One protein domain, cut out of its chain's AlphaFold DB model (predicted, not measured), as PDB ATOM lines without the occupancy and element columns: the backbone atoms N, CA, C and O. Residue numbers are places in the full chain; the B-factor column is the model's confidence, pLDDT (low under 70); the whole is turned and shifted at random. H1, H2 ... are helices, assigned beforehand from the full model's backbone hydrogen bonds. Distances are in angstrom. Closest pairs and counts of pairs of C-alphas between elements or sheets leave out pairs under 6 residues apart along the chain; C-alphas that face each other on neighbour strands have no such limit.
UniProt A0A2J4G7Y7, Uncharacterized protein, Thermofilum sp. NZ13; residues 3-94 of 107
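This is residues 3 to 94 of the 107 residues of an uncharacterized protein of Thermofilum sp. NZ13 (UniProt A0A2J4G7Y7). Two long helices, H1 and H3, lie side by side and run opposite ways, with the short H2 across the turn between them at one end. From the other end of H3 the chain turns off through H4 and then H5 as a thin arm, and the whole makes an open C with an empty middle. Residues 65 to 74 of H4, residues 76 to 82 and residues 84 to 89 of H5 stick out free. The printed part has 92 residues with five named helices in the order H1, H2, H3, H4, H5 and no named strand, and the class is all helix. The whole is loose, with a radius of gyration of the C-alphas of 16.4 A, and flat in outline, spanning 40 by 36 by 19 A.

H1, residues 3 to 20, touches H3, residues 35 to 58, at a shallow tilt of 16 degrees, opposite ways. Their closest C-alphas are those of Leu 16 and Glu 44, 5.2 A apart. H2, residues 25 to 33, is close to H1 but not clearly touching, about perpendicular at 82 degrees; the closest C-alphas are those of Leu 20 and Ile 28, 6.4 A apart. H2 and H3 touch only at the corner by their link, about perpendicular at 85 degrees, with H3 using residues 37 to 41 alone; the closest C-alphas, of Leu 32 and Met 38, are 4.7 A apart. H4, residues 63 to 77, is close to H3 but not clearly touching, about perpendicular at 78 degrees, and the closest C-alphas are those of Ala 56 and Leu 63, 6.2 A apart. H5, residues 84 to 92, is apart from H1, H2, H3 and H4. H4 is also apart from H1 and H2. Every O i to N i+4 pair is within hydrogen-bond range in H2, H3 and H4, against 13 of 14 in H1 and 3 of 5 in H5.

H1 begins with C-alpha 3 at (218.025, 194.226, 283.512) and is 26.3 A long from first to last C-alpha. H2 is 12.6 A long. H3, the longest helix with 24 residues, measures 34.7 A and begins with C-alpha 35 at (230.089, 226.310, 287.590). H4 measures 20.9 A and H5 12.1 A, with C-alpha 92 at (210.701, 234.696, 287.305).

The two C-alphas farthest apart, those of Gly 60 and Leu 93, are 41.5 A apart. The printed part has no cut. The links from H1 to H2, H2 to H3 and H3 to H4 are tight, and that from H4 to H5 is short, with 6 residues. The mean pLDDT of the printed part is 86.4; residues 78 to 94 are under 70, and H5 has a mean of 43.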
ATOM      1  N   ARG A   3     217.940 194.119 282.046       97.69
ATOM      2  CA  ARG A   3     218.025 194.226 283.512       97.69
ATOM      3  C   ARG A   3     219.237 195.043 283.964       97.69
ATOM      4  O   ARG A   3     219.101 195.864 284.857       97.69
ATOM      5  N   ASN A   4     220.401 194.818 283.362       98.06
ATOM      6  CA  ASN A   4     221.634 195.481 283.789       98.06
ATOM      7  C   ASN A   4     221.619 196.962 283.404       98.06
ATOM      8  O   ASN A   4     222.057 197.797 284.185       98.06
ATOM      9  N   LEU A   5     221.055 197.288 282.238       97.88
ATOM     10  CA  LEU A   5     220.870 198.673 281.801       97.88
ATOM     11  C   LEU A   5     219.863 199.408 282.692       97.88
ATOM     12  O   LEU A   5     220.111 200.540 283.077       97.88
ATOM     13  N   ALA A   6     218.773 198.746 283.093       98.31
ATOM     14  CA  ALA A   6     217.819 199.310 284.044       98.31
ATOM     15  C   ALA A   6     218.432 199.530 285.436       98.31
ATOM     16  O   ALA A   6     218.144 200.538 286.070       98.31
ATOM     17  N   ILE A   7     219.289 198.616 285.906       98.44
ATOM     18  CA  ILE A   7     220.045 198.810 287.153       98.44
ATOM     19  C   ILE A   7     220.987 200.010 287.020       98.44
ATOM     20  O   ILE A   7     220.988 200.853 287.906       98.44
ATOM     21  N   SER A   8     221.730 200.109 285.916       98.25
ATOM     22  CA  SER A   8     222.671 201.216 285.683       98.25
ATOM     23  C   SER A   8     221.936 202.558 285.641       98.25
ATOM     24  O   SER A   8     222.299 203.469 286.362       98.25
ATOM     25  N   LEU A   9     220.801 202.633 284.936       98.50
ATOM     26  CA  LEU A   9     219.934 203.817 284.938       98.50
ATOM     27  C   LEU A   9     219.524 204.250 286.356       98.50
ATOM     28  O   LEU A   9     219.486 205.439 286.648       98.50
ATOM     29  N   VAL A  10     219.193 203.301 287.237       98.56
ATOM     30  CA  VAL A  10     218.838 203.613 288.632       98.56
ATOM     31  C   VAL A  10     220.044 204.121 289.420       98.56
ATOM     32  O   VAL A  10     219.863 204.995 290.263       98.56
ATOM     33  N   VAL A  11     221.243 203.595 289.152       98.50
ATOM     34  CA  VAL A  11     222.488 204.078 289.766       98.50
ATOM     35  C   VAL A  11     222.725 205.537 289.388       98.50
ATOM     36  O   VAL A  11     222.799 206.352 290.297       98.50
ATOM     37  N   GLU A  12     222.678 205.893 288.100       98.31
ATOM     38  CA  GLU A  12     222.917 207.284 287.664       98.31
ATOM     39  C   GLU A  12     221.854 208.262 288.194       98.31
ATOM     40  O   GLU A  12     222.134 209.404 288.550       98.31
ATOM     41  N   VAL A  13     220.594 207.819 288.312       98.56
ATOM     42  CA  VAL A  13     219.554 208.621 288.986       98.56
ATOM     43  C   VAL A  13     219.875 208.802 290.474       98.56
ATOM     44  O   VAL A  13     219.553 209.841 291.051       98.56
ATOM     45  N   GLY A  14     220.487 207.795 291.098       98.44
ATOM     46  CA  GLY A  14     221.019 207.869 292.452       98.44
ATOM     47  C   GLY A  14     222.138 208.899 292.564       98.44
ATOM     48  O   GLY A  14     222.040 209.771 293.418       98.44
ATOM     49  N   GLU A  15     223.131 208.863 291.677       98.12
ATOM     50  CA  GLU A  15     224.250 209.818 291.652       98.12
ATOM     51  C   GLU A  15     223.748 211.261 291.457       98.12
ATOM     52  O   GLU A  15     224.077 212.155 292.245       98.12
ATOM     53  N   LEU A  16     222.798 211.478 290.537       97.75
ATOM     54  CA  LEU A  16     222.103 212.763 290.396       97.75
ATOM     55  C   LEU A  16     221.393 213.195 291.691       97.75
ATOM     56  O   LEU A  16     221.421 214.373 292.057       97.75
ATOM     57  N   LEU A  17     220.729 212.266 292.386       97.81
ATOM     58  CA  LEU A  17     220.061 212.555 293.654       97.81
ATOM     59  C   LEU A  17     221.071 212.905 294.751       97.81
ATOM     60  O   LEU A  17     220.791 213.785 295.568       97.81
ATOM     61  N   GLU A  18     222.240 212.268 294.777       97.25
ATOM     62  CA  GLU A  18     223.268 212.525 295.784       97.25
ATOM     63  C   GLU A  18     223.770 213.971 295.757       97.25
ATOM     64  O   GLU A  18     224.021 214.548 296.822       97.25
ATOM     65  N   LEU A  19     223.810 214.594 294.575       95.00
ATOM     66  CA  LEU A  19     224.131 216.016 294.422       95.00
ATOM     67  C   LEU A  19     223.154 216.926 295.187       95.00
ATOM     68  O   LEU A  19     223.537 218.008 295.649       95.00
ATOM     69  N   LEU A  20     221.903 216.488 295.351       94.75
ATOM     70  CA  LEU A  20     220.782 217.306 295.819       94.75
ATOM     71  C   LEU A  20     220.286 216.935 297.227       94.75
ATOM     72  O   LEU A  20     219.762 217.793 297.926       94.75
ATOM     73  N   GLN A  21     220.459 215.685 297.662       96.00
ATOM     74  CA  GLN A  21     219.734 215.081 298.794       96.00
ATOM     75  C   GLN A  21     219.841 215.819 300.147       96.00
ATOM     76  O   GLN A  21     218.941 215.702 300.976       96.00
ATOM     77  N   TRP A  22     220.930 216.557 300.387       95.69
ATOM     78  CA  TRP A  22     221.198 217.246 301.660       95.69
ATOM     79  C   TRP A  22     220.979 218.760 301.598       95.69
ATOM     80  O   TRP A  22     221.330 219.451 302.550       95.69
ATOM     81  N   LYS A  23     220.459 219.272 300.481       94.88
ATOM     82  CA  LYS A  23     220.302 220.706 300.220       94.88
ATOM     83  C   LYS A  23     218.826 221.104 300.258       94.88
ATOM     84  O   LYS A  23     217.969 220.332 299.829       94.88
ATOM     85  N   THR A  24     218.521 222.307 300.735       96.94
ATOM     86  CA  THR A  24     217.204 222.931 300.518       96.94
ATOM     87  C   THR A  24     217.042 223.379 299.064       96.94
ATOM     88  O   THR A  24     218.015 223.442 298.312       96.94
ATOM     89  N   ASP A  25     215.822 223.739 298.657       94.69
ATOM     90  CA  ASP A  25     215.553 224.251 297.306       94.69
ATOM     91  C   ASP A  25     216.424 225.484 296.979       94.69
ATOM     92  O   ASP A  25     216.969 225.593 295.878       94.69
ATOM     93  N   GLU A  26     216.612 226.395 297.938       95.50
ATOM     94  CA  GLU A  26     217.467 227.578 297.785       95.50
ATOM     95  C   GLU A  26     218.950 227.206 297.651       95.50
ATOM     96  O   GLU A  26     219.654 227.754 296.802       95.50
ATOM     97  N   GLU A  27     219.425 226.249 298.450       95.44
ATOM     98  CA  GLU A  27     220.806 225.760 298.392       95.44
ATOM     99  C   GLU A  27     221.093 225.013 297.086       95.44
ATOM    100  O   GLU A  27     222.188 225.139 296.539       95.44
ATOM    101  N   ILE A  28     220.119 224.269 296.551       93.94
ATOM    102  CA  ILE A  28     220.217 223.634 295.231       93.94
ATOM    103  C   ILE A  28     220.358 224.703 294.150       93.94
ATOM    104  O   ILE A  28     221.239 224.596 293.298       93.94
ATOM    105  N   LEU A  29     219.515 225.738 294.173       94.25
ATOM    106  CA  LEU A  29     219.575 226.815 293.185       94.25
ATOM    107  C   LEU A  29     220.923 227.536 293.209       94.25
ATOM    108  O   LEU A  29     221.477 227.816 292.147       94.25
ATOM    109  N   GLU A  30     221.461 227.809 294.395       94.25
ATOM    110  CA  GLU A  30     222.774 228.435 294.525       94.25
ATOM    111  C   GLU A  30     223.901 227.496 294.084       94.25
ATOM    112  O   GLU A  30     224.772 227.892 293.311       94.25
ATOM    113  N   TYR A  31     223.848 226.223 294.476       92.38
ATOM    114  CA  TYR A  31     224.802 225.205 294.039       92.38
ATOM    115  C   TYR A  31     224.834 225.048 292.510       92.38
ATOM    116  O   TYR A  31     225.907 224.989 291.917       92.38
ATOM    117  N   LEU A  32     223.676 225.058 291.845       92.69
ATOM    118  CA  LEU A  32     223.585 224.972 290.384       92.69
ATOM    119  C   LEU A  32     224.009 226.263 289.666       92.69
ATOM    120  O   LEU A  32     224.300 226.229 288.474       92.69
ATOM    121  N   ARG A  33     224.057 227.412 290.351       91.69
ATOM    122  CA  ARG A  33     224.660 228.640 289.800       91.69
ATOM    123  C   ARG A  33     226.185 228.591 289.832       91.69
ATOM    124  O   ARG A  33     226.831 229.310 289.068       91.69
ATOM    125  N   GLN A  34     226.765 227.749 290.686       82.19
ATOM    126  CA  GLN A  34     228.200 227.505 290.705       82.19
ATOM    127  C   GLN A  34     228.575 226.646 289.492       82.19
ATOM    128  O   GLN A  34     227.913 225.658 289.175       82.19
ATOM    129  N   GLY A  35     229.658 227.017 288.802       83.81
ATOM    130  CA  GLY A  35     230.089 226.310 287.590       83.81
ATOM    131  C   GLY A  35     230.370 224.822 287.825       83.81
ATOM    132  O   GLY A  35     230.092 224.009 286.950       83.81
ATOM    133  N   GLU A  36     230.861 224.462 289.013       92.12
ATOM    134  CA  GLU A  36     231.114 223.073 289.406       92.12
ATOM    135  C   GLU A  36     229.815 222.284 289.614       92.12
ATOM    136  O   GLU A  36     229.658 221.216 289.027       92.12
ATOM    137  N   GLY A  37     228.848 222.824 290.366       92.44
ATOM    138  CA  GLY A  37     227.578 222.137 290.614       92.44
ATOM    139  C   GLY A  37     226.768 221.912 289.341       92.44
ATOM    140  O   GLY A  37     226.247 220.819 289.119       92.44
ATOM    141  N   MET A  38     226.733 222.907 288.449       94.94
ATOM    142  CA  MET A  38     226.115 222.745 287.132       94.94
ATOM    143  C   MET A  38     226.837 221.700 286.274       94.94
ATOM    144  O   MET A  38     226.185 220.932 285.565       94.94
ATOM    145  N   ALA A  39     228.172 221.665 286.315       96.69
ATOM    146  CA  ALA A  39     228.954 220.697 285.556       96.69
ATOM    147  C   ALA A  39     228.686 219.265 286.033       96.69
ATOM    148  O   ALA A  39     228.412 218.407 285.197       96.69
ATOM    149  N   MET A  40     228.680 219.029 287.349       96.88
ATOM    150  CA  MET A  40     228.359 217.722 287.928       96.88
ATOM    151  C   MET A  40     226.935 217.296 287.567       96.88
ATOM    152  O   MET A  40     226.744 216.236 286.984       96.88
ATOM    153  N   ALA A  41     225.939 218.161 287.786       96.06
ATOM    154  CA  ALA A  41     224.553 217.844 287.440       96.06
ATOM    155  C   ALA A  41     224.377 217.535 285.942       96.06
ATOM    156  O   ALA A  41     223.565 216.692 285.569       96.06
ATOM    157  N   SER A  42     225.147 218.204 285.077       96.88
ATOM    158  CA  SER A  42     225.134 217.944 283.634       96.88
ATOM    159  C   SER A  42     225.716 216.575 283.273       96.88
ATOM    160  O   SER A  42     225.227 215.970 282.322       96.88
ATOM    161  N   GLN A  43     226.733 216.093 283.997       98.12
ATOM    162  CA  GLN A  43     227.294 214.753 283.799       98.12
ATOM    163  C   GLN A  43     226.283 213.678 284.199       98.12
ATOM    164  O   GLN A  43     225.892 212.890 283.344       98.12
ATOM    165  N   GLU A  44     225.721 213.763 285.406       98.19
ATOM    166  CA  GLU A  44     224.748 212.766 285.874       98.19
ATOM    167  C   GLU A  44     223.487 212.726 284.995       98.19
ATOM    168  O   GLU A  44     222.956 211.667 284.660       98.19
ATOM    169  N   LEU A  45     223.003 213.889 284.535       98.50
ATOM    170  CA  LEU A  45     221.892 213.948 283.577       98.50
ATOM    171  C   LEU A  45     222.242 213.297 282.232       98.50
ATOM    172  O   LEU A  45     221.369 212.689 281.604       98.50
ATOM    173  N   ALA A  46     223.487 213.442 281.772       98.56
ATOM    174  CA  ALA A  46     223.947 212.800 280.550       98.56
ATOM    175  C   ALA A  46     224.012 211.280 280.723       98.56
ATOM    176  O   ALA A  46     223.518 210.564 279.851       98.56
ATOM    177  N   ASP A  47     224.517 210.786 281.851       98.56
ATOM    178  CA  ASP A  47     224.603 209.353 282.131       98.56
ATOM    179  C   ASP A  47     223.208 208.719 282.249       98.56
ATOM    180  O   ASP A  47     222.918 207.718 281.579       98.56
ATOM    181  N   VAL A  48     222.267 209.381 282.935       98.69
ATOM    182  CA  VAL A  48     220.843 208.995 282.939       98.69
ATOM    183  C   VAL A  48     220.288 208.890 281.514       98.69
ATOM    184  O   VAL A  48     219.627 207.906 281.167       98.69
ATOM    185  N   ALA A  49     220.549 209.888 280.664       98.56
ATOM    186  CA  ALA A  49     220.071 209.886 279.285       98.56
ATOM    187  C   ALA A  49     220.705 208.758 278.454       98.56
ATOM    188  O   ALA A  49     220.001 208.086 277.696       98.56
ATOM    189  N   ILE A  50     222.007 208.509 278.617       98.50
ATOM    190  CA  ILE A  50     222.741 207.448 277.920       98.50
ATOM    191  C   ILE A  50     222.151 206.081 278.268       98.50
ATOM    192  O   ILE A  50     221.786 205.327 277.361       98.50
ATOM    193  N   TYR A  51     221.985 205.756 279.551       98.50
ATOM    194  CA  TYR A  51     221.435 204.453 279.931       98.50
ATOM    195  C   TYR A  51     219.963 204.294 279.568       98.50
ATOM    196  O   TYR A  51     219.548 203.190 279.208       98.50
ATOM    197  N   LEU A  52     219.179 205.374 279.587       98.50
ATOM    198  CA  LEU A  52     217.805 205.342 279.095       98.50
ATOM    199  C   LEU A  52     217.753 205.023 277.593       98.50
ATOM    200  O   LEU A  52     216.969 204.166 277.182       98.50
ATOM    201  N   LEU A  53     218.600 205.667 276.783       98.38
ATOM    202  CA  LEU A  53     218.695 205.411 275.342       98.38
ATOM    203  C   LEU A  53     219.151 203.976 275.053       98.38
ATOM    204  O   LEU A  53     218.543 203.292 274.227       98.38
ATOM    205  N   LEU A  54     220.175 203.491 275.762       98.25
ATOM    206  CA  LEU A  54     220.657 202.114 275.631       98.25
ATOM    207  C   LEU A  54     219.578 201.098 276.017       98.25
ATOM    208  O   LEU A  54     219.400 200.094 275.327       98.25
ATOM    209  N   LEU A  55     218.840 201.354 277.100       98.44
ATOM    210  CA  LEU A  55     217.749 200.490 277.539       98.44
ATOM    211  C   LEU A  55     216.603 200.469 276.521       98.44
ATOM    212  O   LEU A  55     216.091 199.394 276.217       98.44
ATOM    213  N   ALA A  56     216.220 201.627 275.977       98.25
ATOM    214  CA  ALA A  56     215.195 201.712 274.941       98.25
ATOM    215  C   ALA A  56     215.603 200.922 273.690       98.25
ATOM    216  O   ALA A  56     214.815 200.119 273.192       98.25
ATOM    217  N   HIS A  57     216.855 201.076 273.251       97.75
ATOM    218  CA  HIS A  57     217.408 200.317 272.134       97.75
ATOM    219  C   HIS A  57     217.375 198.801 272.391       97.75
ATOM    220  O   HIS A  57     216.872 198.049 271.560       97.75
ATOM    221  N   GLU A  58     217.842 198.340 273.556       98.00
ATOM    222  CA  GLU A  58     217.833 196.915 273.927       98.00
ATOM    223  C   GLU A  58     216.404 196.333 273.997       98.00
ATOM    224  O   GLU A  58     216.191 195.155 273.711       98.00
ATOM    225  N   LEU A  59     215.413 197.147 274.368       97.75
ATOM    226  CA  LEU A  59     214.002 196.752 274.419       97.75
ATOM    227  C   LEU A  59     213.271 196.888 273.073       97.75
ATOM    228  O   LEU A  59     212.105 196.502 272.986       97.75
ATOM    229  N   GLY A  60     213.918 197.430 272.035       97.56
ATOM    230  CA  GLY A  60     213.285 197.709 270.742       97.56
ATOM    231  C   GLY A  60     212.219 198.808 270.808       97.56
ATOM    232  O   GLY A  60     211.259 198.781 270.041       97.56
ATOM    233  N   VAL A  61     212.354 199.747 271.745       98.19
ATOM    234  CA  VAL A  61     211.434 200.872 271.931       98.19
ATOM    235  C   VAL A  61     211.935 202.078 271.142       98.19
ATOM    236  O   VAL A  61     213.033 202.573 271.390       98.19
ATOM    237  N   ASP A  62     211.097 202.600 270.247       97.88
ATOM    238  CA  ASP A  62     211.274 203.944 269.692       97.88
ATOM    239  C   ASP A  62     210.935 204.972 270.779       97.88
ATOM    240  O   ASP A  62     209.768 205.271 271.058       97.88
ATOM    241  N   LEU A  63     211.975 205.452 271.462       97.75
ATOM    242  CA  LEU A  63     211.813 206.342 272.604       97.75
ATOM    243  C   LEU A  63     211.234 207.703 272.198       97.75
ATOM    244  O   LEU A  63     210.443 208.266 272.955       97.75
ATOM    245  N   GLU A  64     211.586 208.221 271.020       96.88
ATOM    246  CA  GLU A  64     211.067 209.498 270.525       96.88
ATOM    247  C   GLU A  64     209.556 209.405 270.310       96.88
ATOM    248  O   GLU A  64     208.789 210.189 270.882       96.88
ATOM    249  N   GLN A  65     209.115 208.390 269.564       97.56
ATOM    250  CA  GLN A  65     207.699 208.159 269.312       97.56
ATOM    251  C   GLN A  65     206.928 207.919 270.622       97.56
ATOM    252  O   GLN A  65     205.863 208.509 270.829       97.56
ATOM    253  N   ALA A  66     207.486 207.130 271.547       97.69
ATOM    254  CA  ALA A  66     206.875 206.873 272.852       97.69
ATOM    255  C   ALA A  66     206.704 208.156 273.691       97.69
ATOM    256  O   ALA A  66     205.669 208.343 274.343       97.69
ATOM    257  N   ILE A  67     207.682 209.070 273.664       96.44
ATOM    258  CA  ILE A  67     207.590 210.377 274.333       96.44
ATOM    259  C   ILE A  67     206.491 211.232 273.692       96.44
ATOM    260  O   ILE A  67     205.655 211.787 274.412       96.44
ATOM    261  N   LEU A  68     206.445 211.318 272.359       95.31
ATOM    262  CA  LEU A  68     205.438 212.104 271.637       95.31
ATOM    263  C   LEU A  68     204.011 211.610 271.913       95.31
ATOM    264  O   LEU A  68     203.103 212.412 272.141       95.31
ATOM    265  N   GLU A  69     203.799 210.295 271.941       95.69
ATOM    266  CA  GLU A  69     202.517 209.693 272.319       95.69
ATOM    267  C   GLU A  69     202.150 210.008 273.768       95.69
ATOM    268  O   GLU A  69     201.008 210.377 274.065       95.69
ATOM    269  N   LYS A  70     203.126 209.932 274.678       92.44
ATOM    270  CA  LYS A  70     202.902 210.243 276.088       92.44
ATOM    271  C   LYS A  70     202.530 211.707 276.307       92.44
ATOM    272  O   LYS A  70     201.644 211.979 277.119       92.44
ATOM    273  N   LEU A  71     203.164 212.638 275.594       91.81
ATOM    274  CA  LEU A  71     202.838 214.065 275.659       91.81
ATOM    275  C   LEU A  71     201.396 214.328 275.202       91.81
ATOM    276  O   LEU A  71     200.645 214.962 275.942       91.81
ATOM    277  N   LYS A  72     200.965 213.740 274.077       91.75
ATOM    278  CA  LYS A  72     199.572 213.830 273.595       91.75
ATOM    279  C   LYS A  72     198.564 213.307 274.625       91.75
ATOM    280  O   LYS A  72     197.526 213.924 274.855       91.75
ATOM    281  N   LEU A  73     198.866 212.181 275.275       88.38
ATOM    282  CA  LEU A  73     198.024 211.635 276.348       88.38
ATOM    283  C   LEU A  73     197.991 212.545 277.584       88.38
ATOM    284  O   LEU A  73     196.954 212.673 278.237       88.38
ATOM    285  N   ASN A  74     199.116 213.173 277.930       84.88
ATOM    286  CA  ASN A  74     199.193 214.078 279.073       84.88
ATOM    287  C   ASN A  74     198.394 215.364 278.837       84.88
ATOM    288  O   ASN A  74     197.732 215.814 279.768       84.88
ATOM    289  N   GLU A  75     198.382 215.910 277.619       81.94
ATOM    290  CA  GLU A  75     197.567 217.082 277.256       81.94
ATOM    291  C   GLU A  75     196.065 216.829 277.441       81.94
ATOM    292  O   GLU A  75     195.334 217.706 277.902       81.94
ATOM    293  N   GLN A  76     195.606 215.605 277.165       75.75
ATOM    294  CA  GLN A  76     194.214 215.201 277.393       75.75
ATOM    295  C   GLN A  76     193.872 215.087 278.887       75.75
ATOM    296  O   GLN A  76     192.730 215.314 279.284       75.75
ATOM    297  N   ARG A  77     194.853 214.734 279.732       70.75
ATOM    298  CA  ARG A  77     194.677 214.569 281.189       70.75
ATOM    299  C   ARG A  77     194.886 215.868 281.971       70.75
ATOM    300  O   ARG A  77     194.262 216.055 283.016       70.75
ATOM    301  N   TYR A  78     195.741 216.760 281.477       61.25
ATOM    302  CA  TYR A  78     196.088 218.042 282.085       61.25
ATOM    303  C   TYR A  78     196.100 219.135 281.006       61.25
ATOM    304  O   TYR A  78     197.150 219.401 280.420       61.25
ATOM    305  N   PRO A  79     194.958 219.803 280.753       58.16
ATOM    306  CA  PRO A  79     194.929 220.928 279.833       58.16
ATOM    307  C   PRO A  79     195.942 221.997 280.271       58.16
ATOM    308  O   PRO A  79     196.098 222.266 281.469       58.16
ATOM    309  N   ALA A  80     196.633 222.593 279.294       57.91
ATOM    310  CA  ALA A  80     197.823 223.443 279.454       57.91
ATOM    311  C   ALA A  80     197.694 224.598 280.474       57.91
ATOM    312  O   ALA A  80     198.700 225.103 280.981       57.91
ATOM    313  N   GLU A  81     196.471 224.985 280.834       53.62
ATOM    314  CA  GLU A  81     196.169 225.982 281.866       53.62
ATOM    315  C   GLU A  81     196.674 225.593 283.268       53.62
ATOM    316  O   GLU A  81     196.976 226.471 284.071       53.62
ATOM    317  N   LYS A  82     196.855 224.296 283.566       48.62
ATOM    318  CA  LYS A  82     197.330 223.833 284.887       48.62
ATOM    319  C   LYS A  82     198.856 223.740 285.029       48.62
ATOM    320  O   LYS A  82     199.345 223.619 286.149       48.62
ATOM    321  N   VAL A  83     199.615 223.794 283.931       49.41
ATOM    322  CA  VAL A  83     201.069 223.502 283.930       49.41
ATOM    323  C   VAL A  83     201.927 224.775 283.897       49.41
ATOM    324  O   VAL A  83     202.999 224.810 284.505       49.41
ATOM    325  N   LYS A  84     201.436 225.868 283.289       43.31
ATOM    326  CA  LYS A  84     202.171 227.149 283.205       43.31
ATOM    327  C   LYS A  84     202.530 227.754 284.570       43.31
ATOM    328  O   LYS A  84     203.557 228.414 284.682       43.31
ATOM    329  N   GLY A  85     201.747 227.493 285.619       44.44
ATOM    330  CA  GLY A  85     201.998 228.049 286.955       44.44
ATOM    331  C   GLY A  85     203.268 227.535 287.649       44.44
ATOM    332  O   GLY A  85     203.767 228.199 288.554       44.44
ATOM    333  N   ARG A  86     203.810 226.375 287.240       45.09
ATOM    334  CA  ARG A  86     204.959 225.742 287.915       45.09
ATOM    335  C   ARG A  86     206.309 226.114 287.292       45.09
ATOM    336  O   ARG A  86     207.276 226.281 288.024       45.09
ATOM    337  N   TYR A  87     206.348 226.313 285.973       40.94
ATOM    338  CA  TYR A  87     207.559 226.718 285.244       40.94
ATOM    339  C   TYR A  87     207.863 228.216 285.393       40.94
ATOM    340  O   TYR A  87     209.011 228.594 285.602       40.94
ATOM    341  N   VAL A  88     206.831 229.073 285.374       43.34
ATOM    342  CA  VAL A  88     207.005 230.535 285.474       43.34
ATOM    343  C   VAL A  88     207.621 230.953 286.813       43.34
ATOM    344  O   VAL A  88     208.402 231.897 286.840       43.34
ATOM    345  N   LYS A  89     207.350 230.231 287.912       36.50
ATOM    346  CA  LYS A  89     207.980 230.518 289.211       36.50
ATOM    347  C   LYS A  89     209.504 230.367 289.178       36.50
ATOM    348  O   LYS A  89     210.189 231.219 289.724       36.50
ATOM    349  N   TYR A  90     210.033 229.345 288.508       41.16
ATOM    350  CA  TYR A  90     211.484 229.142 288.412       41.16
ATOM    351  C   TYR A  90     212.160 230.187 287.517       41.16
ATOM    352  O   TYR A  90     213.243 230.665 287.837       41.16
ATOM    353  N   THR A  91     211.512 230.585 286.418       48.06
ATOM    354  CA  THR A  91     212.072 231.576 285.486       48.06
ATOM    355  C   THR A  91     211.961 233.013 286.013       48.06
ATOM    356  O   THR A  91     212.852 233.821 285.772       48.06
ATOM    357  N   ALA A  92     210.903 233.349 286.760       46.88
ATOM    358  CA  ALA A  92     210.701 234.696 287.305       46.88
ATOM    359  C   ALA A  92     211.690 235.042 288.434       46.88
ATOM    360  O   ALA A  92     212.167 236.172 288.497       46.88
ATOM    361  N   LEU A  93     212.077 234.065 289.262       47.53
ATOM    362  CA  LEU A  93     213.066 234.260 290.332       47.53
ATOM    363  C   LEU A  93     214.493 234.522 289.808       47.53
ATOM    364  O   LEU A  93     215.350 234.970 290.559       47.53
ATOM    365  N   GLN A  94     214.761 234.286 288.518       45.66
ATOM    366  CA  GLN A  94     216.048 234.600 287.881       45.66
ATOM    367  C   GLN A  94     216.131 236.049 287.361       45.66
ATOM    368  O   GLN A  94     217.208 236.493 286.964       45.66
TER     369      GLN A  94